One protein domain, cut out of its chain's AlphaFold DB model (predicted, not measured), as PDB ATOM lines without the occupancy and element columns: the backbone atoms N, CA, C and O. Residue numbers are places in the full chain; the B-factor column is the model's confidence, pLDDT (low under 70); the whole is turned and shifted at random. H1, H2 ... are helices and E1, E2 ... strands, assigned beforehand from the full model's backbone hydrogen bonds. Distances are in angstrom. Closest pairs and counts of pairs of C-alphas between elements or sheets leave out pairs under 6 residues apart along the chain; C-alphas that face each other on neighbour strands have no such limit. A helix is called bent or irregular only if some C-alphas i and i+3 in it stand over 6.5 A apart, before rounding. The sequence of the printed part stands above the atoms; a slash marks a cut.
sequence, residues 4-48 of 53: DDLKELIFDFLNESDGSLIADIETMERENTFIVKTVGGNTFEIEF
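Overview. This is residues 4 to 48 of the 53 residues of an uncharacterized protein of Hungatella effluvii (UniProt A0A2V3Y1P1). A small three-stranded sheet, E1 to E3, has one helix, H1, lying lengthwise over one of its faces, on the side of E1 and E2; the other face is bare. The sheet is a meander, each strand the antiparallel neighbour of the one before, in the order E1, E2, E3, and with H1 it makes two layers, a helix on one face of a sheet. The printed part has 45 residues, with one named helix and then three named strands along the chain, and its class is mixed, helices and strands. It is compact, with a radius of gyration of the C-alphas of 10.1 A and spans of 30 by 22 by 12 A.

Arrangement. Start at the inner strand of the sheet, E2, residues 33 to 38. On one side of it look for the edge strand E1, residues 22 to 28, antiparallel at 162 degrees between directions; the two form a hairpin. Here N 26 and O 35 are 2.9 A apart and N 35 and O 26 are 2.8 A apart, both within hydrogen-bond range. On the other side of E2 is the edge strand E3, residues 43 to 47, antiparallel to it at 155 degrees and its partner in a second hairpin. There N 36 and O 44 are 2.8 A apart, and N 44 and O 36 also 2.8 A, within hydrogen-bond range. Now move to the helix H1, residues 4 to 18, which is on the sheet at a height over the sheet of 8.9 A. It lies over E1 and E2 and runs along the strands, at 25 degrees to E1 on the local plane. The closest C-alphas of H1 and E1 are those of Asn 15 and Ile 22, 6.2 A apart; those of H1 and E2 are Lys 7 and Phe 34, 7.9 A apart. In H1, 9 of 11 O i to N i+4 pairs are within hydrogen-bond range.

Along the chain. Find C-alpha 22 at (9.280, -33.134, 8.074); from there E1 runs 17.0 A to C-alpha 28. E2 runs 16.1 A from C-alpha 33 to C-alpha 38, and E3 runs 13.3 A from C-alpha 43 to C-alpha 47 at (10.822, -35.059, -8.562). Go back to C-alpha 4 at (1.083, -43.591, -1.272), where H1 begins; it runs 22.1 A to C-alpha 18 and is not bent.

Size, cuts and confidence. The two C-alphas farthest apart are those of Gly 19 and Arg 30, at 30.2 A. The printed part has no cut, and the links H1 to E1, E1 to E2 and E2 to E3 are tight. The mean pLDDT of the printed part is 83.3; look at residues 17 to 20, of which 17 and 18 belong to H1, for the values under 70.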
ATOM      1  N   ASP A   4       1.337 -43.742  -2.707       77.25
ATOM      2  CA  ASP A   4       1.083 -43.591  -1.272       77.25
ATOM      3  C   ASP A   4       2.052 -44.424  -0.417       77.25
ATOM      4  O   ASP A   4       2.588 -43.917   0.565       77.25
ATOM      5  N   ASP A   5       2.373 -45.660  -0.822       82.06
ATOM      6  CA  ASP A   5       3.379 -46.475  -0.119       82.06
ATOM      7  C   ASP A   5       4.759 -45.791  -0.137       82.06
ATOM      8  O   ASP A   5       5.501 -45.809   0.847       82.06
ATOM      9  N   LEU A   6       5.116 -45.182  -1.274       81.94
ATOM     10  CA  LEU A   6       6.375 -44.456  -1.432       81.94
ATOM     11  C   LEU A   6       6.398 -43.172  -0.592       81.94
ATOM     12  O   LEU A   6       7.440 -42.820  -0.039       81.94
ATOM     13  N   LYS A   7       5.259 -42.481  -0.484       83.06
ATOM     14  CA  LYS A   7       5.101 -41.296   0.362       83.06
ATOM     15  C   LYS A   7       5.377 -41.625   1.829       83.06
ATOM     16  O   LYS A   7       6.197 -40.939   2.441       83.06
ATOM     17  N   GLU A   8       4.733 -42.658   2.369       87.06
ATOM     18  CA  GLU A   8       4.920 -43.077   3.766       87.06
ATOM     19  C   GLU A   8       6.383 -43.475   4.025       87.06
ATOM     20  O   GLU A   8       6.998 -42.996   4.975       87.06
ATOM     21  N   LEU A   9       6.995 -44.244   3.112       86.38
ATOM     22  CA  LEU A   9       8.406 -44.635   3.209       86.38
ATOM     23  C   LEU A   9       9.348 -43.423   3.298       86.38
ATOM     24  O   LEU A   9      10.287 -43.412   4.093       86.38
ATOM     25  N   ILE A  10       9.127 -42.406   2.461       83.75
ATOM     26  CA  ILE A  10       9.959 -41.197   2.445       83.75
ATOM     27  C   ILE A  10       9.728 -40.363   3.703       83.75
ATOM     28  O   ILE A  10      10.689 -39.817   4.248       83.75
ATOM     29  N   PHE A  11       8.485 -40.272   4.173       85.75
ATOM     30  CA  PHE A  11       8.166 -39.572   5.410       85.75
ATOM     31  C   PHE A  11       8.907 -40.186   6.600       85.75
ATOM     32  O   PHE A  11       9.562 -39.462   7.356       85.75
ATOM     33  N   ASP A  12       8.856 -41.511   6.724       87.69
ATOM     34  CA  ASP A  12       9.548 -42.247   7.778       87.69
ATOM     35  C   ASP A  12      11.065 -42.084   7.659       87.69
ATOM     36  O   ASP A  12      11.721 -41.697   8.625       87.69
ATOM     37  N   PHE A  13      11.625 -42.277   6.461       85.50
ATOM     38  CA  PHE A  13      13.064 -42.160   6.218       85.50
ATOM     39  C   PHE A  13      13.618 -40.777   6.590       85.50
ATOM     40  O   PHE A  13      14.653 -40.665   7.250       85.50
ATOM     41  N   LEU A  14      12.929 -39.705   6.186       82.56
ATOM     42  CA  LEU A  14      13.366 -38.338   6.476       82.56
ATOM     43  C   LEU A  14      13.233 -37.985   7.963       82.56
ATOM     44  O   LEU A  14      14.039 -37.210   8.480       82.56
ATOM     45  N   ASN A  15      12.242 -38.542   8.660       84.25
ATOM     46  CA  ASN A  15      12.056 -38.303  10.090       84.25
ATOM     47  C   ASN A  15      12.925 -39.196  10.984       84.25
ATOM     48  O   ASN A  15      13.215 -38.792  12.112       84.25
ATOM     49  N   GLU A  16      13.379 -40.352  10.494       81.88
ATOM     50  CA  GLU A  16      14.323 -41.228  11.199       81.88
ATOM     51  C   GLU A  16      15.701 -40.561  11.371       81.88
ATOM     52  O   GLU A  16      16.314 -40.676  12.432       81.88
ATOM     53  N   SER A  17      16.173 -39.814  10.362       69.25
ATOM     54  CA  SER A  17      17.538 -39.268  10.350       69.25
ATOM     55  C   SER A  17      17.751 -38.041  11.247       69.25
ATOM     56  O   SER A  17      18.851 -37.872  11.769       69.25
ATOM     57  N   ASP A  18      16.744 -37.179  11.424       63.62
ATOM     58  CA  ASP A  18      16.910 -35.883  12.113       63.62
ATOM     59  C   ASP A  18      15.759 -35.523  13.066       63.62
ATOM     60  O   ASP A  18      15.610 -34.372  13.465       63.62
ATOM     61  N   GLY A  19      14.944 -36.507  13.465       61.62
ATOM     62  CA  GLY A  19      13.924 -36.342  14.499       61.62
ATOM     63  C   GLY A  19      12.925 -35.223  14.189       61.62
ATOM     64  O   GLY A  19      13.042 -34.111  14.694       61.62
ATOM     65  N   SER A  20      11.871 -35.546  13.435       66.69
ATOM     66  CA  SER A  20      10.778 -34.611  13.092       66.69
ATOM     67  C   SER A  20      11.187 -33.448  12.172       66.69
ATOM     68  O   SER A  20      10.691 -32.332  12.318       66.69
ATOM     69  N   LEU A  21      12.085 -33.682  11.207       80.88
ATOM     70  CA  LEU A  21      12.447 -32.674  10.204       80.88
ATOM     71  C   LEU A  21      11.241 -32.297   9.326       80.88
ATOM     72  O   LEU A  21      11.085 -31.134   8.938       80.88
ATOM     73  N   ILE A  22      10.388 -33.275   9.017       87.12
ATOM     74  CA  ILE A  22       9.280 -33.134   8.074       87.12
ATOM     75  C   ILE A  22       7.964 -32.982   8.829       87.12
ATOM     76  O   ILE A  22       7.614 -33.802   9.672       87.12
ATOM     77  N   ALA A  23       7.231 -31.922   8.503       86.19
ATOM     78  CA  ALA A  23       5.899 -31.663   9.030       86.19
ATOM     79  C   ALA A  23       4.807 -32.306   8.167       86.19
ATOM     80  O   ALA A  23       3.787 -32.733   8.697       86.19
ATOM     81  N   ASP A  24       5.003 -32.335   6.845       87.38
ATOM     82  CA  ASP A  24       4.002 -32.802   5.886       87.38
ATOM     83  C   ASP A  24       4.653 -33.200   4.551       87.38
ATOM     84  O   ASP A  24       5.672 -32.624   4.149       87.38
ATOM     85  N   ILE A  25       4.044 -34.166   3.860       88.25
ATOM     86  CA  ILE A  25       4.379 -34.543   2.482       88.25
ATOM     87  C   ILE A  25       3.094 -34.598   1.665       88.25
ATOM     88  O   ILE A  25       2.147 -35.320   1.987       88.25
ATOM     89  N   GLU A  26       3.094 -33.871   0.559       87.94
ATOM     90  CA  GLU A  26       1.999 -33.816  -0.394       87.94
ATOM     91  C   GLU A  26       2.440 -34.395  -1.735       87.94
ATOM     92  O   GLU A  26       3.558 -34.169  -2.195       87.94
ATOM     93  N   THR A  27       1.548 -35.146  -2.365       85.12
ATOM     94  CA  THR A  27       1.827 -35.843  -3.615       85.12
ATOM     95  C   THR A  27       1.156 -35.125  -4.778       85.12
ATOM     96  O   THR A  27      -0.058 -34.939  -4.786       85.12
ATOM     97  N   MET A  28       1.946 -34.753  -5.782       84.94
ATOM     98  CA  MET A  28       1.494 -34.116  -7.017       84.94
ATOM     99  C   MET A  28       1.586 -35.127  -8.164       84.94
ATOM    100  O   MET A  28       2.536 -35.142  -8.945       84.94
ATOM    101  N   GLU A  29       0.571 -35.987  -8.283       77.12
ATOM    102  CA  GLU A  29       0.540 -37.084  -9.270       77.12
ATOM    103  C   GLU A  29       0.709 -36.605 -10.716       77.12
ATOM    104  O   GLU A  29       1.341 -37.267 -11.534       77.12
ATOM    105  N   ARG A  30       0.157 -35.431 -11.044       81.56
ATOM    106  CA  ARG A  30       0.244 -34.861 -12.399       81.56
ATOM    107  C   ARG A  30       1.667 -34.498 -12.801       81.56
ATOM    108  O   ARG A  30       1.970 -34.511 -13.991       81.56
ATOM    109  N   GLU A  31       2.499 -34.148 -11.827       80.12
ATOM    110  CA  GLU A  31       3.868 -33.681 -12.041       80.12
ATOM    111  C   GLU A  31       4.904 -34.744 -11.655       80.12
ATOM    112  O   GLU A  31       6.086 -34.563 -11.919       80.12
ATOM    113  N   ASN A  32       4.467 -35.887 -11.104       82.19
ATOM    114  CA  ASN A  32       5.334 -36.906 -10.504       82.19
ATOM    115  C   ASN A  32       6.291 -36.311  -9.457       82.19
ATOM    116  O   ASN A  32       7.457 -36.700  -9.368       82.19
ATOM    117  N   THR A  33       5.798 -35.361  -8.662       85.50
ATOM    118  CA  THR A  33       6.572 -34.670  -7.628       85.50
ATOM    119  C   THR A  33       5.960 -34.877  -6.249       85.50
ATOM    120  O   THR A  33       4.742 -34.989  -6.094       85.50
ATOM    121  N   PHE A  34       6.807 -34.927  -5.222       87.94
ATOM    122  CA  PHE A  34       6.405 -34.777  -3.825       87.94
ATOM    123  C   PHE A  34       6.825 -33.405  -3.319       87.94
ATOM    124  O   PHE A  34       7.976 -32.997  -3.478       87.94
ATOM    125  N   ILE A  35       5.899 -32.721  -2.663       89.50
ATOM    126  CA  ILE A  35       6.145 -31.465  -1.969       89.50
ATOM    127  C   ILE A  35       6.348 -31.780  -0.496       89.50
ATOM    128  O   ILE A  35       5.454 -32.285   0.180       89.50
ATOM    129  N   VAL A  36       7.535 -31.469   0.006       89.81
ATOM    130  CA  VAL A  36       7.958 -31.758   1.372       89.81
ATOM    131  C   VAL A  36       8.002 -30.457   2.160       89.81
ATOM    132  O   VAL A  36       8.746 -29.538   1.811       89.81
ATOM    133  N   LYS A  37       7.226 -30.373   3.241       90.19
ATOM    134  CA  LYS A  37       7.197 -29.213   4.141       90.19
ATOM    135  C   LYS A  37       7.918 -29.572   5.429       90.19
ATOM    136  O   LYS A  37       7.582 -30.558   6.082       90.19
ATOM    137  N   THR A  38       8.907 -28.776   5.817       88.56
ATOM    138  CA  THR A  38       9.641 -28.990   7.069       88.56
ATOM    139  C   THR A  38       8.976 -28.273   8.235       88.56
ATOM    140  O   THR A  38       8.274 -27.277   8.053       88.56
ATOM    141  N   VAL A  39       9.253 -28.724   9.460       86.06
ATOM    142  CA  VAL A  39       8.778 -28.052  10.688       86.06
ATOM    143  C   VAL A  39       9.292 -26.606  10.788       86.06
ATOM    144  O   VAL A  39       8.630 -25.748  11.364       86.06
ATOM    145  N   GLY A  40      10.432 -26.301  10.159       85.44
ATOM    146  CA  GLY A  40      10.979 -24.943  10.053       85.44
ATOM    147  C   GLY A  40      10.274 -24.033   9.038       85.44
ATOM    148  O   GLY A  40      10.691 -22.889   8.874       85.44
ATOM    149  N   GLY A  41       9.239 -24.520   8.344       85.38
ATOM    150  CA  GLY A  41       8.490 -23.769   7.334       85.38
ATOM    151  C   GLY A  41       9.141 -23.738   5.948       85.38
ATOM    152  O   GLY A  41       8.636 -23.056   5.056       85.38
ATOM    153  N   ASN A  42      10.237 -24.473   5.738       88.00
ATOM    154  CA  ASN A  42      10.843 -24.601   4.414       88.00
ATOM    155  C   ASN A  42      10.043 -25.598   3.572       88.00
ATOM    156  O   ASN A  42       9.501 -26.570   4.096       88.00
ATOM    157  N   THR A  43       9.996 -25.366   2.263       89.31
ATOM    158  CA  THR A  43       9.338 -26.263   1.306       89.31
ATOM    159  C   THR A  43      10.353 -26.734   0.274       89.31
ATOM    160  O   THR A  43      11.094 -25.919  -0.275       89.31
ATOM    161  N   PHE A  44      10.383 -28.040   0.030       87.25
ATOM    162  CA  PHE A  44      11.246 -28.697  -0.947       87.25
ATOM    163  C   PHE A  44      10.406 -29.529  -1.912       87.25
ATOM    164  O   PHE A  44       9.311 -29.969  -1.570       87.25
ATOM    165  N   GLU A  45      10.945 -29.767  -3.102       89.81
ATOM    166  CA  GLU A  45      10.334 -30.624  -4.113       89.81
ATOM    167  C   GLU A  45      11.243 -31.822  -4.387       89.81
ATOM    168  O   GLU A  45      12.458 -31.673  -4.545       89.81
ATOM    169  N   ILE A  46      10.646 -33.010  -4.433       85.69
ATOM    170  CA  ILE A  46      11.293 -34.248  -4.857       85.69
ATOM    171  C   ILE A  46      10.607 -34.693  -6.143       85.69
ATOM    172  O   ILE A  46       9.457 -35.120  -6.119       85.69
ATOM    173  N   GLU A  47      11.309 -34.590  -7.266       84.25
ATOM    174  CA  GLU A  47      10.822 -35.059  -8.562       84.25
ATOM    175  C   GLU A  47      11.232 -36.518  -8.788       84.25
ATOM    176  O   GLU A  47      12.409 -36.875  -8.672       84.25
ATOM    177  N   PHE A  48      10.266 -37.361  -9.149       78.12
ATOM    178  CA  PHE A  48      10.510 -38.752  -9.509       78.12
ATOM    179  C   PHE A  48      10.543 -38.888 -11.022       78.12
ATOM    180  O   PHE A  48       9.608 -38.520 -11.732       78.12
TER     181      PHE A  48